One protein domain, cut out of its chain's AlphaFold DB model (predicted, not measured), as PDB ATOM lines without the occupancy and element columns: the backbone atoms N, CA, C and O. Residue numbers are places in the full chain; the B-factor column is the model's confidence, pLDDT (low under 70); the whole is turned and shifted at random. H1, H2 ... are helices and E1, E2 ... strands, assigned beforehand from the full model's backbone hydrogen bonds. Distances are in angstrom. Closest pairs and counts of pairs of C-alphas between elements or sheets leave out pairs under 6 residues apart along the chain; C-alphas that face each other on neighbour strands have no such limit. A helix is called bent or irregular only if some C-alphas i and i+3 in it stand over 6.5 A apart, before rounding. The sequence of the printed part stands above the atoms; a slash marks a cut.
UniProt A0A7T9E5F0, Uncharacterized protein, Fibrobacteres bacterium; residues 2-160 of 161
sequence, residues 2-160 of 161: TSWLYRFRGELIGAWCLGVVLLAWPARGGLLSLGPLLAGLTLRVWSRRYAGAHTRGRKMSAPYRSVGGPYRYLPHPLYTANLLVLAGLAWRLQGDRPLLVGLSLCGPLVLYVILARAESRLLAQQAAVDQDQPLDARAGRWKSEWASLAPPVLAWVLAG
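What this domain is: This is residues 2 to 160 of the 161 residues of an uncharacterized protein of Fibrobacteres bacterium (UniProt A0A7T9E5F0). Five long helices, H2, H3, H6, H7 and H8, run lengthwise in an elongated bundle, with H6 in the middle, H3, H7 and H8 packed round it, and H2 packed on H7 and H8. A small parallel sheet of two short strands, E1 and E2, lies at one end of the bundle, while the short H1 crosses H7. The 159 printed residues hold eight named helices and two strands, in the order H1 H2 H3 H4 E1 H5 H6 H7 E2 H8, and the class is mostly helix. The whole is compact, with a radius of gyration of the C-alphas of 16.0 A, and spans 48 by 30 by 27 A.

Where its parts are: The sheet is made by E1, residues 64 to 66, and E2, residues 129 to 131. H7, residues 98 to 126, is the longest helix at 40.0 A, from C-alpha 98 at (57.072, -42.521, -21.664) to C-alpha 126 at (28.989, -58.389, 2.030). It is irregular, with C-alphas 104 and 107 7.1 A apart and a kink of 44 degrees near residue 105. H6, residues 77 to 94, measures 25.0 A; H3, residues 31 to 51, 30.9 A; and H2, residues 9 to 24, 22.4 A. H8, residues 143 to 158, measures 21.7 A and ends at C-alpha 158 at (40.336, -34.822, -32.702); it is only just irregular, with C-alphas 148 and 151 6.6 A apart and a kink of 46 degrees near residue 150. The short helices are H1, residues 2 to 7, H4, residues 53 to 56, and H5, residues 69 to 72.

How they stand to each other: E1 and E2 are parallel neighbours at 36 degrees, with N 65 and O 129 2.9 A apart, within hydrogen-bond range. E1, H5 H6 H7 and E2 form a strand-helix-strand unit, two parallel neighbour strands with helices between. H2, H6, H7 and H8 form a bundle. H6, the hub, touches H3 at a shallow tilt of 18 degrees, opposite ways, closest at the C-alphas of Gly 40 and Ala 81, 4.2 A. H6 and H7 are a helical hairpin, closest at the C-alphas of Ala 90 and Val 101, 5.2 A. H8 touches H6, closest at the C-alphas of Leu 89 and Trp 156, 5.6 A. H2 touches H7, closest at the C-alphas of Ile 13 and Pro 108, 6.2 A. H5 touches H3, and H4 touches no helix. Every O i to N i+4 pair is within hydrogen-bond range in H1, H2 and H6, against 14 of 17 in H3, 23 of 25 in H7 and 8 of 12 in H8; H4 and H5 are too short for such a pair.

The domain as a whole: The C-alphas farthest apart, those of Pro 26 and Ala 127, are 48.8 A apart. The printed part has no cut. The link from E2 to H8, 11 residues, is long. Mean pLDDT of the printed part is 81.4; residues 2 to 3, 52 to 62, 136 to 150, 152 and 159 to 160 are under 70.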
ATOM      1  N   THR A   2      35.251 -42.613   0.664       66.62
ATOM      2  CA  THR A   2      35.166 -43.384  -0.598       66.62
ATOM      3  C   THR A   2      33.829 -43.270  -1.340       66.62
ATOM      4  O   THR A   2      33.818 -43.308  -2.565       66.62
ATOM      5  N   SER A   3      32.712 -43.056  -0.637       69.75
ATOM      6  CA  SER A   3      31.383 -42.878  -1.246       69.75
ATOM      7  C   SER A   3      31.280 -41.638  -2.146       69.75
ATOM      8  O   SER A   3      30.634 -41.692  -3.190       69.75
ATOM      9  N   TRP A   4      31.947 -40.539  -1.779       77.25
ATOM     10  CA  TRP A   4      31.995 -39.320  -2.590       77.25
ATOM     11  C   TRP A   4      32.874 -39.516  -3.832       77.25
ATOM     12  O   TRP A   4      32.432 -39.242  -4.945       77.25
ATOM     13  N   LEU A   5      34.070 -40.093  -3.652       76.81
ATOM     14  CA  LEU A   5      34.985 -40.419  -4.754       76.81
ATOM     15  C   LEU A   5      34.343 -41.368  -5.769       76.81
ATOM     16  O   LEU A   5      34.470 -41.165  -6.969       76.81
ATOM     17  N   TYR A   6      33.613 -42.382  -5.302       74.38
ATOM     18  CA  TYR A   6      32.917 -43.327  -6.171       74.38
ATOM     19  C   TYR A   6      31.779 -42.665  -6.957       74.38
ATOM     20  O   TYR A   6      31.587 -42.974  -8.133       74.38
ATOM     21  N   ARG A   7      31.049 -41.731  -6.329       78.00
ATOM     22  CA  ARG A   7      29.962 -40.974  -6.962       78.00
ATOM     23  C   ARG A   7      30.463 -40.056  -8.075       78.00
ATOM     24  O   ARG A   7      29.784 -39.978  -9.094       78.00
ATOM     25  N   PHE A   8      31.597 -39.388  -7.859       80.62
ATOM     26  CA  PHE A   8      32.166 -38.397  -8.779       80.62
ATOM     27  C   PHE A   8      33.342 -38.923  -9.613       80.62
ATOM     28  O   PHE A   8      34.082 -38.157 -10.228       80.62
ATOM     29  N   ARG A   9      33.562 -40.244  -9.625       79.94
ATOM     30  CA  ARG A   9      34.729 -40.855 -10.278       79.94
ATOM     31  C   ARG A   9      34.855 -40.459 -11.749       79.94
ATOM     32  O   ARG A   9      35.960 -40.230 -12.221       79.94
ATOM     33  N   GLY A  10      33.729 -40.372 -12.462       78.81
ATOM     34  CA  GLY A  10      33.711 -40.037 -13.884       78.81
ATOM     35  C   GLY A  10      34.093 -38.581 -14.122       78.81
ATOM     36  O   GLY A  10      34.902 -38.299 -14.996       78.81
ATOM     37  N   GLU A  11      33.559 -37.679 -13.303       84.19
ATOM     38  CA  GLU A  11      33.822 -36.245 -13.346       84.19
ATOM     39  C   GLU A  11      35.287 -35.939 -13.003       84.19
ATOM     40  O   GLU A  11      35.927 -35.160 -13.705       84.19
ATOM     41  N   LEU A  12      35.849 -36.609 -11.990       86.06
ATOM     42  CA  LEU A  12      37.258 -36.467 -11.605       86.06
ATOM     43  C   LEU A  12      38.204 -36.907 -12.729       86.06
ATOM     44  O   LEU A  12      39.162 -36.206 -13.049       86.06
ATOM     45  N   ILE A  13      37.919 -38.052 -13.358       85.75
ATOM     46  CA  ILE A  13      38.715 -38.547 -14.489       85.75
ATOM     47  C   ILE A  13      38.555 -37.631 -15.696       85.75
ATOM     48  O   ILE A  13      39.546 -37.318 -16.348       85.75
ATOM     49  N   GLY A  14      37.332 -37.184 -15.986       83.00
ATOM     50  CA  GLY A  14      37.056 -36.260 -17.082       83.00
ATOM     51  C   GLY A  14      37.816 -34.944 -16.929       83.00
ATOM     52  O   GLY A  14      38.488 -34.523 -17.867       83.00
ATOM     53  N   ALA A  15      37.783 -34.343 -15.736       86.94
ATOM     54  CA  ALA A  15      38.517 -33.118 -15.426       86.94
ATOM     55  C   ALA A  15      40.036 -33.308 -15.556       86.94
ATOM     56  O   ALA A  15      40.709 -32.478 -16.165       86.94
ATOM     57  N   TRP A  16      40.570 -34.426 -15.053       87.88
ATOM     58  CA  TRP A  16      41.985 -34.759 -15.218       87.88
ATOM     59  C   TRP A  16      42.373 -34.899 -16.694       87.88
ATOM     60  O   TRP A  16      43.352 -34.307 -17.140       87.88
ATOM     61  N   CYS A  17      41.585 -35.648 -17.471       85.94
ATOM     62  CA  CYS A  17      41.834 -35.846 -18.898       85.94
ATOM     63  C   CYS A  17      41.792 -34.525 -19.661       85.94
ATOM     64  O   CYS A  17      42.639 -34.302 -20.519       85.94
ATOM     65  N   LEU A  18      40.847 -33.641 -19.332       87.00
ATOM     66  CA  LEU A  18      40.773 -32.313 -19.928       87.00
ATOM     67  C   LEU A  18      42.041 -31.504 -19.632       87.00
ATOM     68  O   LEU A  18      42.623 -30.946 -20.555       87.00
ATOM     69  N   GLY A  19      42.510 -31.499 -18.381       88.12
ATOM     70  CA  GLY A  19      43.765 -30.842 -18.011       88.12
ATOM     71  C   GLY A  19      44.961 -31.374 -18.805       88.12
ATOM     72  O   GLY A  19      45.725 -30.593 -19.365       88.12
ATOM     73  N   VAL A  20      45.087 -32.699 -18.931       87.44
ATOM     74  CA  VAL A  20      46.154 -33.329 -19.728       87.44
ATOM     75  C   VAL A  20      46.053 -32.947 -21.205       87.44
ATOM     76  O   VAL A  20      47.066 -32.599 -21.803       87.44
ATOM     77  N   VAL A  21      44.853 -32.982 -21.795       86.94
ATOM     78  CA  VAL A  21      44.632 -32.600 -23.200       86.94
ATOM     79  C   VAL A  21      45.036 -31.148 -23.433       86.94
ATOM     80  O   VAL A  21      45.791 -30.885 -24.361       86.94
ATOM     81  N   LEU A  22      44.594 -30.220 -22.581       88.00
ATOM     82  CA  LEU A  22      44.906 -28.795 -22.723       88.00
ATOM     83  C   LEU A  22      46.410 -28.511 -22.618       88.00
ATOM     84  O   LEU A  22      46.919 -27.666 -23.346       88.00
ATOM     85  N   LEU A  23      47.125 -29.225 -21.744       87.62
ATOM     86  CA  LEU A  23      48.569 -29.052 -21.551       87.62
ATOM     87  C   LEU A  23      49.419 -29.729 -22.632       87.62
ATOM     88  O   LEU A  23      50.548 -29.309 -22.877       87.62
ATOM     89  N   ALA A  24      48.910 -30.800 -23.240       85.88
ATOM     90  CA  ALA A  24      49.647 -31.614 -24.200       85.88
ATOM     91  C   ALA A  24      49.261 -31.338 -25.662       85.88
ATOM     92  O   ALA A  24      49.800 -31.980 -26.560       85.88
ATOM     93  N   TRP A  25      48.333 -30.411 -25.912       81.62
ATOM     94  CA  TRP A  25      47.943 -30.005 -27.259       81.62
ATOM     95  C   TRP A  25      48.986 -29.067 -27.898       81.62
ATOM     96  O   TRP A  25      49.470 -28.158 -27.220       81.62
ATOM     97  N   PRO A  26      49.306 -29.203 -29.202       81.69
ATOM     98  CA  PRO A  26      48.812 -30.208 -30.150       81.69
ATOM     99  C   PRO A  26      49.456 -31.581 -29.937       81.69
ATOM    100  O   PRO A  26      50.600 -31.681 -29.489       81.69
ATOM    101  N   ALA A  27      48.713 -32.637 -30.274       82.38
ATOM    102  CA  ALA A  27      49.145 -34.013 -30.066       82.38
ATOM    103  C   ALA A  27      50.376 -34.374 -30.908       82.38
ATOM    104  O   ALA A  27      50.589 -33.841 -31.996       82.38
ATOM    105  N   ARG A  28      51.205 -35.280 -30.380       80.06
ATOM    106  CA  ARG A  28      52.525 -35.607 -30.952       80.06
ATOM    107  C   ARG A  28      52.751 -37.095 -31.205       80.06
ATOM    108  O   ARG A  28      53.818 -37.473 -31.673       80.06
ATOM    109  N   GLY A  29      51.812 -37.949 -30.817       76.94
ATOM    110  CA  GLY A  29      51.945 -39.400 -30.898       76.94
ATOM    111  C   GLY A  29      51.332 -39.984 -32.157       76.94
ATOM    112  O   GLY A  29      50.360 -39.453 -32.675       76.94
ATOM    113  N   GLY A  30      51.880 -41.105 -32.624       79.62
ATOM    114  CA  GLY A  30      51.429 -41.801 -33.831       79.62
ATOM    115  C   GLY A  30      50.562 -43.039 -33.569       79.62
ATOM    116  O   GLY A  30      49.926 -43.199 -32.519       79.62
ATOM    117  N   LEU A  31      50.580 -43.956 -34.542       84.25
ATOM    118  CA  LEU A  31      49.786 -45.192 -34.579       84.25
ATOM    119  C   LEU A  31      50.010 -46.125 -33.378       84.25
ATOM    120  O   LEU A  31      49.119 -46.901 -33.047       84.25
ATOM    121  N   LEU A  32      51.148 -46.023 -32.682       84.06
ATOM    122  CA  LEU A  32      51.442 -46.819 -31.481       84.06
ATOM    123  C   LEU A  32      50.391 -46.643 -30.373       84.06
ATOM    124  O   LEU A  32      50.151 -47.563 -29.593       84.06
ATOM    125  N   SER A  33      49.699 -45.501 -30.347       88.56
ATOM    126  CA  SER A  33      48.598 -45.241 -29.414       88.56
ATOM    127  C   SER A  33      47.363 -46.135 -29.623       88.56
ATOM    128  O   SER A  33      46.572 -46.306 -28.692       88.56
ATOM    129  N   LEU A  34      47.205 -46.752 -30.804       88.88
ATOM    130  CA  LEU A  34      46.081 -47.641 -31.119       88.88
ATOM    131  C   LEU A  34      46.105 -48.933 -30.303       88.88
ATOM    132  O   LEU A  34      45.051 -49.397 -29.881       88.88
ATOM    133  N   GLY A  35      47.288 -49.504 -30.062       92.31
ATOM    134  CA  GLY A  35      47.441 -50.762 -29.325       92.31
ATOM    135  C   GLY A  35      46.753 -50.738 -27.953       92.31
ATOM    136  O   GLY A  35      45.796 -51.490 -27.741       92.31
ATOM    137  N   PRO A  36      47.174 -49.856 -27.025       92.19
ATOM    138  CA  PRO A  36      46.540 -49.744 -25.713       92.19
ATOM    139  C   PRO A  36      45.073 -49.295 -25.798       92.19
ATOM    140  O   PRO A  36      44.247 -49.799 -25.038       92.19
ATOM    141  N   LEU A  37      44.713 -48.424 -26.751       90.81
ATOM    142  CA  LEU A  37      43.326 -47.988 -26.938       90.81
ATOM    143  C   LEU A  37      42.400 -49.169 -27.277       90.81
ATOM    144  O   LEU A  37      41.390 -49.379 -26.600       90.81
ATOM    145  N   LEU A  38      42.749 -49.962 -28.292       91.69
ATOM    146  CA  LEU A  38      41.954 -51.104 -28.748       91.69
ATOM    147  C   LEU A  38      41.928 -52.232 -27.714       91.69
ATOM    148  O   LEU A  38      40.865 -52.808 -27.462       91.69
ATOM    149  N   ALA A  39      43.061 -52.511 -27.065       94.38
ATOM    150  CA  ALA A  39      43.131 -53.482 -25.976       94.38
ATOM    151  C   ALA A  39      42.210 -53.077 -24.813       94.38
ATOM    152  O   ALA A  39      41.432 -53.895 -24.316       94.38
ATOM    153  N   GLY A  40      42.231 -51.797 -24.430       93.25
ATOM    154  CA  GLY A  40      41.359 -51.248 -23.397       93.25
ATOM    155  C   GLY A  40      39.880 -51.340 -23.759       93.25
ATOM    156  O   GLY A  40      39.079 -51.817 -22.955       93.25
ATOM    157  N   LEU A  41      39.499 -50.956 -24.979       90.25
ATOM    158  CA  LEU A  41      38.112 -51.060 -25.445       90.25
ATOM    159  C   LEU A  41      37.621 -52.515 -25.453       90.25
ATOM    160  O   LEU A  41      36.531 -52.797 -24.950       90.25
ATOM    161  N   THR A  42      38.446 -53.442 -25.943       91.19
ATOM    162  CA  THR A  42      38.125 -54.876 -25.995       91.19
ATOM    163  C   THR A  42      37.942 -55.453 -24.594       91.19
ATOM    164  O   THR A  42      36.907 -56.056 -24.297       91.19
ATOM    165  N   LEU A  43      38.895 -55.196 -23.689       91.69
ATOM    166  CA  LEU A  43      38.817 -55.648 -22.301       91.69
ATOM    167  C   LEU A  43      37.603 -55.052 -21.585       91.69
ATOM    168  O   LEU A  43      36.956 -55.736 -20.791       91.69
ATOM    169  N   ARG A  44      37.240 -53.799 -21.884       89.06
ATOM    170  CA  ARG A  44      36.069 -53.148 -21.289       89.06
ATOM    171  C   ARG A  44      34.774 -53.820 -21.722       89.06
ATOM    172  O   ARG A  44      33.923 -54.091 -20.874       89.06
ATOM    173  N   VAL A  45      34.624 -54.096 -23.020       85.88
ATOM    174  CA  VAL A  45      33.453 -54.805 -23.556       85.88
ATOM    175  C   VAL A  45      33.356 -56.195 -22.935       85.88
ATOM    176  O   VAL A  45      32.284 -56.564 -22.457       85.88
ATOM    177  N   TRP A  46      34.469 -56.927 -22.866       87.62
ATOM    178  CA  TRP A  46      34.509 -58.253 -22.255       87.62
ATOM    179  C   TRP A  46      34.133 -58.213 -20.769       87.62
ATOM    180  O   TRP A  46      33.254 -58.955 -20.343       87.62
ATOM    181  N   SER A  47      34.702 -57.282 -20.000       87.88
ATOM    182  CA  SER A  47      34.432 -57.130 -18.561       87.88
ATOM    183  C   SER A  47      32.977 -56.802 -18.277       87.88
ATOM    184  O   SER A  47      32.355 -57.382 -17.389       87.88
ATOM    185  N   ARG A  48      32.374 -55.917 -19.074       80.12
ATOM    186  CA  ARG A  48      30.971 -55.541 -18.874       80.12
ATOM    187  C   ARG A  48      29.998 -56.696 -19.047       80.12
ATOM    188  O   ARG A  48      28.974 -56.696 -18.368       80.12
ATOM    189  N   ARG A  49      30.312 -57.671 -19.905       82.81
ATOM    190  CA  ARG A  49      29.471 -58.866 -20.057       82.81
ATOM    191  C   ARG A  49      29.370 -59.659 -18.756       82.81
ATOM    192  O   ARG A  49      28.364 -60.314 -18.561       82.81
ATOM    193  N   TYR A  50      30.342 -59.560 -17.851       82.44
ATOM    194  CA  TYR A  50      30.337 -60.291 -16.580       82.44
ATOM    195  C   TYR A  50      29.943 -59.428 -15.373       82.44
ATOM    196  O   TYR A  50      29.405 -59.954 -14.406       82.44
ATOM    197  N   ALA A  51      30.169 -58.111 -15.417       76.44
ATOM    198  CA  ALA A  51      29.867 -57.201 -14.302       76.44
ATOM    199  C   ALA A  51      28.429 -56.661 -14.250       76.44
ATOM    200  O   ALA A  51      27.970 -56.212 -13.198       76.44
ATOM    201  N   GLY A  52      27.726 -56.625 -15.384       67.81
ATOM    202  CA  GLY A  52      26.338 -56.166 -15.434       67.81
ATOM    203  C   GLY A  52      26.133 -54.678 -15.129       67.81
ATOM    204  O   GLY A  52      27.065 -53.875 -15.074       67.81
ATOM    205  N   ALA A  53      24.866 -54.287 -14.951       63.53
ATOM    206  CA  ALA A  53      24.454 -52.884 -14.826       63.53
ATOM    207  C   ALA A  53      24.702 -52.257 -13.436       63.53
ATOM    208  O   ALA A  53      24.642 -51.034 -13.301       63.53
ATOM    209  N   HIS A  54      24.982 -53.066 -12.410       62.38
ATOM    210  CA  HIS A  54      25.086 -52.641 -11.005       62.38
ATOM    211  C   HIS A  54      26.331 -51.791 -10.725       62.38
ATOM    212  O   HIS A  54      26.301 -50.893  -9.888       62.38
ATOM    213  N   THR A  55      27.390 -51.979 -11.517       57.66
ATOM    214  CA  THR A  55      28.627 -51.180 -11.458       57.66
ATOM    215  C   THR A  55      28.422 -49.696 -11.786       57.66
ATOM    216  O   THR A  55      29.325 -48.883 -11.595       57.66
ATOM    217  N   ARG A  56      27.233 -49.301 -12.265       56.97
ATOM    218  CA  ARG A  56      26.893 -47.928 -12.676       56.97
ATOM    219  C   ARG A  56      26.243 -47.078 -11.591       56.97
ATOM    220  O   ARG A  56      26.040 -45.882 -11.806       56.97
ATOM    221  N   GLY A  57      25.877 -47.672 -10.460       59.25
ATOM    222  CA  GLY A  57      25.303 -46.917  -9.358       59.25
ATOM    223  C   GLY A  57      26.259 -45.817  -8.891       59.25
ATOM    224  O   GLY A  57      27.467 -46.015  -8.815       59.25
ATOM    225  N   ARG A  58      25.713 -44.658  -8.505       59.12
ATOM    226  CA  ARG A  58      26.441 -43.688  -7.657       59.12
ATOM    227  C   ARG A  58      26.646 -44.219  -6.233       59.12
ATOM    228  O   ARG A  58      27.351 -43.604  -5.439       59.12
ATOM    229  N   LYS A  59      26.009 -45.349  -5.916       63.41
ATOM    230  CA  LYS A  59      26.198 -46.119  -4.695       63.41
ATOM    231  C   LYS A  59      27.038 -47.344  -5.005       63.41
ATOM    232  O   LYS A  59      26.789 -48.043  -5.982       63.41
ATOM    233  N   MET A  60      28.008 -47.576  -4.140       64.75
ATOM    234  CA  MET A  60      28.848 -48.758  -4.150       64.75
ATOM    235  C   MET A  60      28.009 -49.924  -3.612       64.75
ATOM    236  O   MET A  60      27.587 -49.896  -2.459       64.75
ATOM    237  N   SER A  61      27.684 -50.885  -4.469       67.44
ATOM    238  CA  SER A  61      26.878 -52.061  -4.133       67.44
ATOM    239  C   SER A  61      27.450 -53.259  -4.876       67.44
ATOM    240  O   SER A  61      27.743 -53.145  -6.066       67.44
ATOM    241  N   ALA A  62      27.616 -54.377  -4.173       69.31
ATOM    242  CA  ALA A  62      28.110 -55.619  -4.742       69.31
ATOM    243  C   ALA A  62      27.086 -56.739  -4.510       69.31
ATOM    244  O   ALA A  62      27.236 -57.525  -3.578       69.31
ATOM    245  N   PRO A  63      26.019 -56.807  -5.327       72.25
ATOM    246  CA  PRO A  63      25.011 -57.860  -5.191       72.25
ATOM    247  C   PRO A  63      25.590 -59.263  -5.438       72.25
ATOM    248  O   PRO A  63      25.075 -60.240  -4.908       72.25
ATOM    249  N   TYR A  64      26.659 -59.356  -6.228       76.12
ATOM    250  CA  TYR A  64      27.419 -60.572  -6.499       76.12
ATOM    251  C   TYR A  64      28.865 -60.209  -6.835       76.12
ATOM    252  O   TYR A  64      29.178 -59.060  -7.174       76.12
ATOM    253  N   ARG A  65      29.741 -61.209  -6.778       82.44
ATOM    254  CA  ARG A  65      31.125 -61.118  -7.225       82.44
ATOM    255  C   ARG A  65      31.266 -61.811  -8.573       82.44
ATOM    256  O   ARG A  65      31.118 -63.024  -8.678       82.44
ATOM    257  N   SER A  66      31.578 -61.055  -9.619       84.50
ATOM    258  CA  SER A  66      31.906 -61.653 -10.913       84.50
ATOM    259  C   SER A  66      33.220 -62.426 -10.800       84.50
ATOM    260  O   SER A  66      34.251 -61.840 -10.473       84.50
ATOM    261  N   VAL A  67      33.187 -63.723 -11.094       86.94
ATOM    262  CA  VAL A  67      34.372 -64.598 -11.155       86.94
ATOM    263  C   VAL A  67      34.608 -65.160 -12.557       86.94
ATOM    264  O   VAL A  67      35.554 -65.909 -12.764       86.94
ATOM    265  N   GLY A  68      33.779 -64.778 -13.533       85.19
ATOM    266  CA  GLY A  68      33.871 -65.243 -14.916       85.19
ATOM    267  C   GLY A  68      34.548 -64.291 -15.895       85.19
ATOM    268  O   GLY A  68      34.693 -63.089 -15.664       85.19
ATOM    269  N   GLY A  69      34.969 -64.852 -17.031       88.50
ATOM    270  CA  GLY A  69      35.596 -64.103 -18.120       88.50
ATOM    271  C   GLY A  69      36.876 -63.388 -17.671       88.50
ATOM    272  O   GLY A  69      37.762 -64.040 -17.120       88.50
ATOM    273  N   PRO A  70      37.002 -62.061 -17.864       90.19
ATOM    274  CA  PRO A  70      38.223 -61.341 -17.509       90.19
ATOM    275  C   PRO A  70      38.430 -61.238 -15.993       90.19
ATOM    276  O   PRO A  70      39.558 -61.025 -15.549       90.19
ATOM    277  N   TYR A  71      37.371 -61.433 -15.196       89.25
ATOM    278  CA  TYR A  71      37.451 -61.437 -13.734       89.25
ATOM    279  C   TYR A  71      38.192 -62.662 -13.174       89.25
ATOM    280  O   TYR A  71      38.595 -62.649 -12.015       89.25
ATOM    281  N   ARG A  72      38.442 -63.692 -14.001       89.31
ATOM    282  CA  ARG A  72      39.320 -64.826 -13.657       89.31
ATOM    283  C   ARG A  72      40.795 -64.439 -13.599       89.31
ATOM    284  O   ARG A  72      41.562 -65.063 -12.877       89.31
ATOM    285  N   TYR A  73      41.189 -63.435 -14.380       90.88
ATOM    286  CA  TYR A  73      42.590 -63.034 -14.533       90.88
ATOM    287  C   TYR A  73      42.915 -61.764 -13.752       90.88
ATOM    288  O   TYR A  73      44.031 -61.597 -13.268       90.88
ATOM    289  N   LEU A  74      41.947 -60.851 -13.639       91.25
ATOM    290  CA  LEU A  74      42.121 -59.558 -12.990       91.25
ATOM    291  C   LEU A  74      41.003 -59.341 -11.965       91.25
ATOM    292  O   LEU A  74      39.841 -59.539 -12.302       91.25
ATOM    293  N   PRO A  75      41.304 -58.842 -10.754       86.88
ATOM    294  CA  PRO A  75      40.266 -58.530  -9.770       86.88
ATOM    295  C   PRO A  75      39.340 -57.390 -10.216       86.88
ATOM    296  O   PRO A  75      38.166 -57.365  -9.862       86.88
ATOM    297  N   HIS A  76      39.882 -56.441 -10.991       90.62
ATOM    298  CA  HIS A  76      39.202 -55.208 -11.402       90.62
ATOM    299  C   HIS A  76      39.432 -54.888 -12.891       90.62
ATOM    300  O   HIS A  76      39.967 -53.825 -13.226       90.62
ATOM    301  N   PRO A  77      39.039 -55.784 -13.815       91.44
ATOM    302  CA  PRO A  77      39.387 -55.676 -15.229       91.44
ATOM    303  C   PRO A  77      38.775 -54.435 -15.892       91.44
ATOM    304  O   PRO A  77      39.344 -53.907 -16.843       91.44
ATOM    305  N   LEU A  78      37.667 -53.900 -15.362       89.00
ATOM    306  CA  LEU A  78      37.060 -52.663 -15.857       89.00
ATOM    307  C   LEU A  78      37.945 -51.428 -15.599       89.00
ATOM    308  O   LEU A  78      38.052 -50.562 -16.465       89.00
ATOM    309  N   TYR A  79      38.603 -51.342 -14.437       91.81
ATOM    310  CA  TYR A  79      39.541 -50.249 -14.152       91.81
ATOM    311  C   TYR A  79      40.817 -50.389 -14.981       91.81
ATOM    312  O   TYR A  79      41.294 -49.398 -15.533       91.81
ATOM    313  N   THR A  80      41.316 -51.616 -15.153       93.75
ATOM    314  CA  THR A  80      42.438 -51.905 -16.057       93.75
ATOM    315  C   THR A  80      42.115 -51.502 -17.492       93.75
ATOM    316  O   THR A  80      42.900 -50.809 -18.134       93.75
ATOM    317  N   ALA A  81      40.927 -51.856 -17.981       92.69
ATOM    318  CA  ALA A  81      40.463 -51.477 -19.306       92.69
ATOM    319  C   ALA A  81      40.409 -49.952 -19.484       92.69
ATOM    320  O   ALA A  81      40.839 -49.424 -20.508       92.69
ATOM    321  N   ASN A  82      39.929 -49.231 -18.469       91.44
ATOM    322  CA  ASN A  82      39.897 -47.774 -18.510       91.44
ATOM    323  C   ASN A  82      41.300 -47.163 -18.516       91.44
ATOM    324  O   ASN A  82      41.526 -46.211 -19.254       91.44
ATOM    325  N   LEU A  83      42.239 -47.702 -17.731       93.69
ATOM    326  CA  LEU A  83      43.634 -47.261 -17.770       93.69
ATOM    327  C   LEU A  83      44.268 -47.486 -19.140       93.69
ATOM    328  O   LEU A  83      44.985 -46.609 -19.600       93.69
ATOM    329  N   LEU A  84      43.972 -48.599 -19.810       94.69
ATOM    330  CA  LEU A  84      44.459 -48.865 -21.166       94.69
ATOM    331  C   LEU A  84      43.909 -47.858 -22.189       94.69
ATOM    332  O   LEU A  84      44.671 -47.318 -22.988       94.69
ATOM    333  N   VAL A  85      42.614 -47.528 -22.120       92.06
ATOM    334  CA  VAL A  85      42.019 -46.473 -22.964       92.06
ATOM    335  C   VAL A  85      42.704 -45.125 -22.718       92.06
ATOM    336  O   VAL A  85      43.074 -44.433 -23.666       92.06
ATOM    337  N   LEU A  86      42.918 -44.767 -21.448       91.69
ATOM    338  CA  LEU A  86      43.623 -43.537 -21.084       91.69
ATOM    339  C   LEU A  86      45.096 -43.568 -21.497       91.69
ATOM    340  O   LEU A  86      45.630 -42.530 -21.871       91.69
ATOM    341  N   ALA A  87      45.747 -44.731 -21.479       92.81
ATOM    342  CA  ALA A  87      47.120 -44.897 -21.939       92.81
ATOM    343  C   ALA A  87      47.236 -44.656 -23.446       92.81
ATOM    344  O   ALA A  87      48.163 -43.975 -23.870       92.81
ATOM    345  N   GLY A  88      46.267 -45.119 -24.242       91.44
ATOM    346  CA  GLY A  88      46.188 -44.776 -25.663       91.44
ATOM    347  C   GLY A  88      46.053 -43.272 -25.893       91.44
ATOM    348  O   GLY A  88      46.805 -42.699 -26.679       91.44
ATOM    349  N   LEU A  89      45.169 -42.600 -25.149       90.12
ATOM    350  CA  LEU A  89      45.050 -41.139 -25.210       90.12
ATOM    351  C   LEU A  89      46.348 -40.433 -24.785       90.12
ATOM    352  O   LEU A  89      46.815 -39.537 -25.481       90.12
ATOM    353  N   ALA A  90      46.964 -40.853 -23.681       91.38
ATOM    354  CA  ALA A  90      48.204 -40.269 -23.185       91.38
ATOM    355  C   ALA A  90      49.360 -40.446 -24.182       91.38
ATOM    356  O   ALA A  90      50.088 -39.491 -24.438       91.38
ATOM    357  N   TRP A  91      49.500 -41.626 -24.794       92.25
ATOM    358  CA  TRP A  91      50.516 -41.873 -25.822       92.25
ATOM    359  C   TRP A  91      50.278 -41.025 -27.069       92.25
ATOM    360  O   TRP A  91      51.219 -40.497 -27.654       92.25
ATOM    361  N   ARG A  92      49.011 -40.841 -27.459       89.88
ATOM    362  CA  ARG A  92      48.642 -39.970 -28.579       89.88
ATOM    363  C   ARG A  92      49.015 -38.515 -28.316       89.88
ATOM    364  O   ARG A  92      49.554 -37.859 -29.198       89.88
ATOM    365  N   LEU A  93      48.761 -38.017 -27.114       90.25
ATOM    366  CA  LEU A  93      49.068 -36.634 -26.757       90.25
ATOM    367  C   LEU A  93      50.579 -36.408 -26.603       90.25
ATOM    368  O   LEU A  93      51.134 -35.491 -27.200       90.25
ATOM    369  N   GLN A  94      51.260 -37.275 -25.852       90.19
ATOM    370  CA  GLN A  94      52.648 -37.057 -25.430       90.19
ATOM    371  C   GLN A  94      53.699 -37.595 -26.420       90.19
ATOM    372  O   GLN A  94      54.861 -37.161 -26.386       90.19
ATOM    373  N   GLY A  95      53.299 -38.514 -27.307       87.56
ATOM    374  CA  GLY A  95      54.181 -39.245 -28.214       87.56
ATOM    375  C   GLY A  95      55.100 -40.219 -27.481       87.56
ATOM    376  O   GLY A  95      54.731 -40.781 -26.451       87.56
ATOM    377  N   ASP A  96      56.327 -40.370 -27.974       85.62
ATOM    378  CA  ASP A  96      57.310 -41.340 -27.467       85.62
ATOM    379  C   ASP A  96      58.021 -40.874 -26.182       85.62
ATOM    380  O   ASP A  96      59.184 -41.188 -25.932       85.62
ATOM    381  N   ARG A  97      57.330 -40.088 -25.349       89.81
ATOM    382  CA  ARG A  97      57.822 -39.586 -24.060       89.81
ATOM    383  C   ARG A  97      57.194 -40.400 -22.926       89.81
ATOM    384  O   ARG A  97      56.244 -39.920 -22.298       89.81
ATOM    385  N   PRO A  98      57.711 -41.605 -22.611       88.75
ATOM    386  CA  PRO A  98      57.072 -42.521 -21.664       88.75
ATOM    387  C   PRO A  98      56.912 -41.916 -20.265       88.75
ATOM    388  O   PRO A  98      55.942 -42.217 -19.574       88.75
ATOM    389  N   LEU A  99      57.805 -41.007 -19.862       93.50
ATOM    390  CA  LEU A  99      57.699 -40.301 -18.586       93.50
ATOM    391  C   LEU A  99      56.465 -39.385 -18.524       93.50
ATOM    392  O   LEU A  99      55.749 -39.393 -17.527       93.50
ATOM    393  N   LEU A 100      56.166 -38.643 -19.597       92.12
ATOM    394  CA  LEU A 100      54.974 -37.788 -19.659       92.12
ATOM    395  C   LEU A 100      53.691 -38.606 -19.811       92.12
ATOM    396  O   LEU A 100      52.655 -38.229 -19.264       92.12
ATOM    397  N   VAL A 101      53.760 -39.745 -20.506       91.62
ATOM    398  CA  VAL A 101      52.663 -40.722 -20.534       91.62
ATOM    399  C   VAL A 101      52.383 -41.227 -19.117       91.62
ATOM    400  O   VAL A 101      51.244 -41.162 -18.662       91.62
ATOM    401  N   GLY A 102      53.416 -41.655 -18.385       92.75
ATOM    402  CA  GLY A 102      53.294 -42.102 -16.997       92.75
ATOM    403  C   GLY A 102      52.718 -41.024 -16.077       92.75
ATOM    404  O   GLY A 102      51.795 -41.299 -15.311       92.75
ATOM    405  N   LEU A 103      53.185 -39.778 -16.213       93.56
ATOM    406  CA  LEU A 103      52.649 -38.629 -15.479       93.56
ATOM    407  C   LEU A 103      51.164 -38.399 -15.795       93.56
ATOM    408  O   LEU A 103      50.357 -38.201 -14.894       93.56
ATOM    409  N   SER A 104      50.778 -38.490 -17.068       92.38
ATOM    410  CA  SER A 104      49.385 -38.318 -17.500       92.38
ATOM    411  C   SER A 104      48.454 -39.385 -16.908       92.38
ATOM    412  O   SER A 104      47.265 -39.134 -16.710       92.38
ATOM    413  N   LEU A 105      48.987 -40.569 -16.594       94.50
ATOM    414  CA  LEU A 105      48.235 -41.694 -16.038       94.50
ATOM    415  C   LEU A 105      48.234 -41.748 -14.508       94.50
ATOM    416  O   LEU A 105      47.442 -42.507 -13.949       94.50
ATOM    417  N   CYS A 106      49.060 -40.955 -13.819       94.62
ATOM    418  CA  CYS A 106      49.220 -41.069 -12.368       94.62
ATOM    419  C   CYS A 106      47.914 -40.776 -11.609       94.62
ATOM    420  O   CYS A 106      47.528 -41.554 -10.738       94.62
ATOM    421  N   GLY A 107      47.182 -39.724 -11.987       91.12
ATOM    422  CA  GLY A 107      45.905 -39.359 -11.368       91.12
ATOM    423  C   GLY A 107      44.849 -40.467 -11.494       91.12
ATOM    424  O   GLY A 107      44.359 -40.959 -10.472       91.12
ATOM    425  N   PRO A 108      44.522 -40.922 -12.720       91.69
ATOM    426  CA  PRO A 108      43.603 -42.033 -12.940       91.69
ATOM    427  C   PRO A 108      44.048 -43.322 -12.250       91.69
ATOM    428  O   PRO A 108      43.217 -44.011 -11.665       91.69
ATOM    429  N   LEU A 109      45.349 -43.637 -12.273       93.88
ATOM    430  CA  LEU A 109      45.899 -44.818 -11.609       93.88
ATOM    431  C   LEU A 109      45.645 -44.774 -10.102       93.88
ATOM    432  O   LEU A 109      45.093 -45.722  -9.549       93.88
ATOM    433  N   VAL A 110      45.990 -43.664  -9.445       93.62
ATOM    434  CA  VAL A 110      45.772 -43.484  -8.003       93.62
ATOM    435  C   VAL A 110      44.287 -43.592  -7.664       93.62
ATOM    436  O   VAL A 110      43.917 -44.342  -6.757       93.62
ATOM    437  N   LEU A 111      43.423 -42.908  -8.418       90.12
ATOM    438  CA  LEU A 111      41.979 -42.959  -8.196       90.12
ATOM    439  C   LEU A 111      41.442 -44.390  -8.329       90.12
ATOM    440  O   LEU A 111      40.709 -44.856  -7.454       90.12
ATOM    441  N   TYR A 112      41.822 -45.107  -9.386       91.12
ATOM    442  CA  TYR A 112      41.370 -46.478  -9.597       91.12
ATOM    443  C   TYR A 112      41.909 -47.450  -8.556       91.12
ATOM    444  O   TYR A 112      41.159 -48.320  -8.129       91.12
ATOM    445  N   VAL A 113      43.148 -47.293  -8.080       92.31
ATOM    446  CA  VAL A 113      43.679 -48.112  -6.977       92.31
ATOM    447  C   VAL A 113      42.872 -47.891  -5.695       92.31
ATOM    448  O   VAL A 113      42.536 -48.857  -5.005       92.31
ATOM    449  N   ILE A 114      42.515 -46.642  -5.379       91.56
ATOM    450  CA  ILE A 114      41.681 -46.322  -4.210       91.56
ATOM    451  C   ILE A 114      40.291 -46.960  -4.347       91.56
ATOM    452  O   ILE A 114      39.818 -47.603  -3.406       91.56
ATOM    453  N   LEU A 115      39.650 -46.819  -5.511       89.19
ATOM    454  CA  LEU A 115      38.326 -47.390  -5.779       89.19
ATOM    455  C   LEU A 115      38.344 -48.922  -5.745       89.19
ATOM    456  O   LEU A 115      37.519 -49.516  -5.055       89.19
ATOM    457  N   ALA A 116      39.317 -49.548  -6.407       89.19
ATOM    458  CA  ALA A 116      39.522 -50.993  -6.426       89.19
ATOM    459  C   ALA A 116      39.660 -51.566  -5.012       89.19
ATOM    460  O   ALA A 116      39.000 -52.542  -4.658       89.19
ATOM    461  N   ARG A 117      40.476 -50.930  -4.162       90.00
ATOM    462  CA  ARG A 117      40.640 -51.351  -2.764       90.00
ATOM    463  C   ARG A 117      39.348 -51.216  -1.969       90.00
ATOM    464  O   ARG A 117      39.029 -52.096  -1.173       90.00
ATOM    465  N   ALA A 118      38.611 -50.126  -2.163       88.31
ATOM    466  CA  ALA A 118      37.326 -49.931  -1.502       88.31
ATOM    467  C   ALA A 118      36.289 -50.980  -1.949       88.31
ATOM    468  O   ALA A 118      35.532 -51.476  -1.119       88.31
ATOM    469  N   GLU A 119      36.302 -51.369  -3.224       85.38
ATOM    470  CA  GLU A 119      35.407 -52.381  -3.797       85.38
ATOM    471  C   GLU A 119      35.740 -53.784  -3.301       85.38
ATOM    472  O   GLU A 119      34.851 -54.487  -2.828       85.38
ATOM    473  N   SER A 120      37.025 -54.149  -3.269       86.81
ATOM    474  CA  SER A 120      37.479 -55.405  -2.664       86.81
ATOM    475  C   SER A 120      37.080 -55.526  -1.190       86.81
ATOM    476  O   SER A 120      36.672 -56.599  -0.753       86.81
ATOM    477  N   ARG A 121      37.163 -54.436  -0.413       87.12
ATOM    478  CA  ARG A 121      36.745 -54.431   1.002       87.12
ATOM    479  C   ARG A 121      35.243 -54.625   1.159       87.12
ATOM    480  O   ARG A 121      34.818 -55.370   2.032       87.12
ATOM    481  N   LEU A 122      34.452 -53.970   0.313       84.69
ATOM    482  CA  LEU A 122      32.998 -54.088   0.338       84.69
ATOM    483  C   LEU A 122      32.552 -55.510  -0.030       84.69
ATOM    484  O   LEU A 122      31.704 -56.072   0.654       84.69
ATOM    485  N   LEU A 123      33.176 -56.113  -1.044       81.94
ATOM    486  CA  LEU A 123      32.945 -57.508  -1.427       81.94
ATOM    487  C   LEU A 123      33.255 -58.483  -0.283       81.94
ATOM    488  O   LEU A 123      32.465 -59.385  -0.021       81.94
ATOM    489  N   ALA A 124      34.369 -58.270   0.425       83.00
ATOM    490  CA  ALA A 124      34.746 -59.095   1.573       83.00
ATOM    491  C   ALA A 124      33.756 -58.974   2.747       83.00
ATOM    492  O   ALA A 124      33.534 -59.943   3.462       83.00
ATOM    493  N   GLN A 125      33.150 -57.798   2.940       83.31
ATOM    494  CA  GLN A 125      32.185 -57.551   4.017       83.31
ATOM    495  C   GLN A 125      30.775 -58.065   3.703       83.31
ATOM    496  O   GLN A 125      30.059 -58.456   4.619       83.31
ATOM    497  N   GLN A 126      30.358 -58.042   2.434       78.31
ATOM    498  CA  GLN A 126      28.989 -58.389   2.030       78.31
ATOM    499  C   GLN A 126      28.780 -59.885   1.754       78.31
ATOM    500  O   GLN A 126      27.654 -60.266   1.451       78.31
ATOM    501  N   ALA A 127      29.830 -60.718   1.848       72.69
ATOM    502  CA  ALA A 127      29.786 -62.146   1.503       72.69
ATOM    503  C   ALA A 127      29.068 -62.396   0.159       72.69
ATOM    504  O   ALA A 127      28.216 -63.276   0.037       72.69
ATOM    505  N   ALA A 128      29.371 -61.553  -0.834       74.06
ATOM    506  CA  ALA A 128      28.677 -61.550  -2.113       74.06
ATOM    507  C   ALA A 128      28.813 -62.913  -2.809       74.06
ATOM    508  O   ALA A 128      29.904 -63.479  -2.860       74.06
ATOM    509  N   VAL A 129      27.708 -63.419  -3.359       81.88
ATOM    510  CA  VAL A 129      27.680 -64.711  -4.056       81.88
ATOM    511  C   VAL A 129      28.497 -64.619  -5.345       81.88
ATOM    512  O   VAL A 129      28.381 -63.641  -6.087       81.88
ATOM    513  N   ASP A 130      29.321 -65.629  -5.615       85.12
ATOM    514  CA  ASP A 130      30.125 -65.694  -6.834       85.12
ATOM    515  C   ASP A 130      29.247 -65.997  -8.060       85.12
ATOM    516  O   ASP A 130      28.397 -66.888  -8.046       85.12
ATOM    517  N   GLN A 131      29.478 -65.263  -9.149       83.00
ATOM    518  CA  GLN A 131      28.779 -65.436 -10.419       83.00
ATOM    519  C   GLN A 131      29.773 -65.551 -11.582       83.00
ATOM    520  O   GLN A 131      30.556 -64.639 -11.858       83.00
ATOM    521  N   ASP A 132      29.717 -66.677 -12.294       85.00
ATOM    522  CA  ASP A 132      30.602 -66.979 -13.430       85.00
ATOM    523  C   ASP A 132      29.928 -66.767 -14.797       85.00
ATOM    524  O   ASP A 132      30.595 -66.663 -15.822       85.00
ATOM    525  N   GLN A 133      28.598 -66.672 -14.847       81.25
ATOM    526  CA  GLN A 133      27.892 -66.556 -16.122       81.25
ATOM    527  C   GLN A 133      27.919 -65.122 -16.672       81.25
ATOM    528  O   GLN A 133      27.726 -64.169 -15.911       81.25
ATOM    529  N   PRO A 134      28.114 -64.944 -17.995       77.94
ATOM    530  CA  PRO A 134      27.946 -63.646 -18.620       77.94
ATOM    531  C   PRO A 134      26.481 -63.220 -18.512       77.94
ATOM    532  O   PRO A 134      25.562 -63.969 -18.836       77.94
ATOM    533  N   LEU A 135      26.267 -61.992 -18.070       73.50
ATOM    534  CA  LEU A 135      24.958 -61.373 -17.996       73.50
ATOM    535  C   LEU A 135      24.505 -60.998 -19.402       73.50
ATOM    536  O   LEU A 135      25.292 -60.516 -20.225       73.50
ATOM    537  N   ASP A 136      23.225 -61.241 -19.667       62.16
ATOM    538  CA  ASP A 136      22.681 -61.168 -21.011       62.16
ATOM    539  C   ASP A 136      22.900 -59.778 -21.631       62.16
ATOM    540  O   ASP A 136      22.567 -58.737 -21.052       62.16
ATOM    541  N   ALA A 137      23.484 -59.755 -22.832       54.78
ATOM    542  CA  ALA A 137      23.904 -58.525 -23.495       54.78
ATOM    543  C   ALA A 137      22.709 -57.600 -23.775       54.78
ATOM    544  O   ALA A 137      22.883 -56.391 -23.878       54.78
ATOM    545  N   ARG A 138      21.485 -58.129 -23.844       52.09
ATOM    546  CA  ARG A 138      20.262 -57.342 -24.068       52.09
ATOM    547  C   ARG A 138      19.739 -56.627 -22.816       52.09
ATOM    548  O   ARG A 138      19.024 -55.641 -22.955       52.09
ATOM    549  N   ALA A 139      20.138 -57.045 -21.611       52.41
ATOM    550  CA  ALA A 139      19.732 -56.397 -20.357       52.41
ATOM    551  C   ALA A 139      20.537 -55.114 -20.049       52.41
ATOM    552  O   ALA A 139      20.143 -54.285 -19.224       52.41
ATOM    553  N   GLY A 140      21.684 -54.923 -20.712       54.06
ATOM    554  CA  GLY A 140      22.553 -53.767 -20.520       54.06
ATOM    555  C   GLY A 140      22.028 -52.516 -21.224       54.06
ATOM    556  O   GLY A 140      21.834 -52.493 -22.433       54.06
ATOM    557  N   ARG A 141      21.855 -51.403 -20.506       55.66
ATOM    558  CA  ARG A 141      21.601 -50.089 -21.126       55.66
ATOM    559  C   ARG A 141      22.885 -49.546 -21.785       55.66
ATOM    560  O   ARG A 141      23.580 -48.732 -21.182       55.66
ATOM    561  N   TRP A 142      23.202 -49.990 -23.008       54.50
ATOM    562  CA  TRP A 142      24.439 -49.653 -23.748       54.50
ATOM    563  C   TRP A 142      24.562 -48.183 -24.185       54.50
ATOM    564  O   TRP A 142      25.675 -47.689 -24.341       54.50
ATOM    565  N   LYS A 143      23.451 -47.453 -24.366       54.06
ATOM    566  CA  LYS A 143      23.461 -46.081 -24.926       54.06
ATOM    567  C   LYS A 143      24.273 -45.076 -24.096       54.06
ATOM    568  O   LYS A 143      25.054 -44.305 -24.633       54.06
ATOM    569  N   SER A 144      24.151 -45.121 -22.776       55.38
ATOM    570  CA  SER A 144      24.886 -44.237 -21.856       55.38
ATOM    571  C   SER A 144      26.363 -44.604 -21.685       55.38
ATOM    572  O   SER A 144      27.130 -43.832 -21.123       55.38
ATOM    573  N   GLU A 145      26.773 -45.792 -22.129       57.25
ATOM    574  CA  GLU A 145      28.163 -46.234 -22.017       57.25
ATOM    575  C   GLU A 145      29.039 -45.587 -23.082       57.25
ATOM    576  O   GLU A 145      30.146 -45.140 -22.777       57.25
ATOM    577  N   TRP A 146      28.500 -45.466 -24.299       54.91
ATOM    578  CA  TRP A 146      29.092 -44.654 -25.355       54.91
ATOM    579  C   TRP A 146      29.262 -43.205 -24.906       54.91
ATOM    580  O   TRP A 146      30.296 -42.625 -25.186       54.91
ATOM    581  N   ALA A 147      28.344 -42.656 -24.105       60.28
ATOM    582  CA  ALA A 147      28.488 -41.299 -23.573       60.28
ATOM    583  C   ALA A 147      29.706 -41.128 -22.638       60.28
ATOM    584  O   ALA A 147      30.286 -40.051 -22.589       60.28
ATOM    585  N   SER A 148      30.134 -42.181 -21.926       62.69
ATOM    586  CA  SER A 148      31.341 -42.139 -21.076       62.69
ATOM    587  C   SER A 148      32.647 -42.416 -21.834       62.69
ATOM    588  O   SER A 148      33.723 -42.055 -21.364       62.69
ATOM    589  N   LEU A 149      32.554 -43.081 -22.990       64.00
ATOM    590  CA  LEU A 149      33.685 -43.432 -23.854       64.00
ATOM    591  C   LEU A 149      33.927 -42.397 -24.951       64.00
ATOM    592  O   LEU A 149      35.059 -42.231 -25.395       64.00
ATOM    593  N   ALA A 150      32.872 -41.705 -25.369       69.31
ATOM    594  CA  ALA A 150      32.928 -40.706 -26.414       69.31
ATOM    595  C   ALA A 150      33.938 -39.605 -26.079       69.31
ATOM    596  O   ALA A 150      34.751 -39.341 -26.946       69.31
ATOM    597  N   PRO A 151      34.018 -39.025 -24.866       72.31
ATOM    598  CA  PRO A 151      34.972 -37.946 -24.614       72.31
ATOM    599  C   PRO A 151      36.445 -38.332 -24.851       72.31
ATOM    600  O   PRO A 151      37.090 -37.644 -25.637       72.31
ATOM    601  N   PRO A 152      37.002 -39.421 -24.275       67.62
ATOM    602  CA  PRO A 152      38.397 -39.787 -24.534       67.62
ATOM    603  C   PRO A 152      38.640 -40.289 -25.963       67.62
ATOM    604  O   PRO A 152      39.697 -40.012 -26.522       67.62
ATOM    605  N   VAL A 153      37.682 -40.994 -26.580       75.44
ATOM    606  CA  VAL A 153      37.822 -41.458 -27.973       75.44
ATOM    607  C   VAL A 153      37.737 -40.286 -28.952       75.44
ATOM    608  O   VAL A 153      38.556 -40.190 -29.857       75.44
ATOM    609  N   LEU A 154      36.796 -39.362 -28.754       78.75
ATOM    610  CA  LEU A 154      36.684 -38.135 -29.541       78.75
ATOM    611  C   LEU A 154      37.921 -37.268 -29.354       78.75
ATOM    612  O   LEU A 154      38.452 -36.793 -30.344       78.75
ATOM    613  N   ALA A 155      38.429 -37.113 -28.128       71.50
ATOM    614  CA  ALA A 155      39.687 -36.411 -27.894       71.50
ATOM    615  C   ALA A 155      40.852 -37.068 -28.651       71.50
ATOM    616  O   ALA A 155      41.658 -36.368 -29.252       71.50
ATOM    617  N   TRP A 156      40.914 -38.404 -28.683       78.06
ATOM    618  CA  TRP A 156      41.929 -39.142 -29.437       78.06
ATOM    619  C   TRP A 156      41.796 -38.963 -30.962       78.06
ATOM    620  O   TRP A 156      42.807 -38.838 -31.650       78.06
ATOM    621  N   VAL A 157      40.568 -38.917 -31.493       78.44
ATOM    622  CA  VAL A 157      40.301 -38.663 -32.922       78.44
ATOM    623  C   VAL A 157      40.622 -37.212 -33.289       78.44
ATOM    624  O   VAL A 157      41.319 -36.964 -34.270       78.44
ATOM    625  N   LEU A 158      40.142 -36.257 -32.489       76.69
ATOM    626  CA  LEU A 158      40.336 -34.822 -32.702       76.69
ATOM    627  C   LEU A 158      41.800 -34.416 -32.570       76.69
ATOM    628  O   LEU A 158      42.216 -33.486 -33.248       76.69
ATOM    629  N   ALA A 159      42.580 -35.139 -31.763       68.06
ATOM    630  CA  ALA A 159      44.020 -34.956 -31.624       68.06
ATOM    631  C   ALA A 159      44.806 -35.014 -32.951       68.06
ATOM    632  O   ALA A 159      45.939 -34.551 -32.961       68.06
ATOM    633  N   GLY A 160      44.207 -35.483 -34.056       65.12
ATOM    634  CA  GLY A 160      44.738 -35.297 -35.412       65.12
ATOM    635  C   GLY A 160      45.876 -36.254 -35.762       65.12
ATOM    636  O   GLY A 160      46.665 -36.628 -34.900       65.12
TER     637      GLY A 160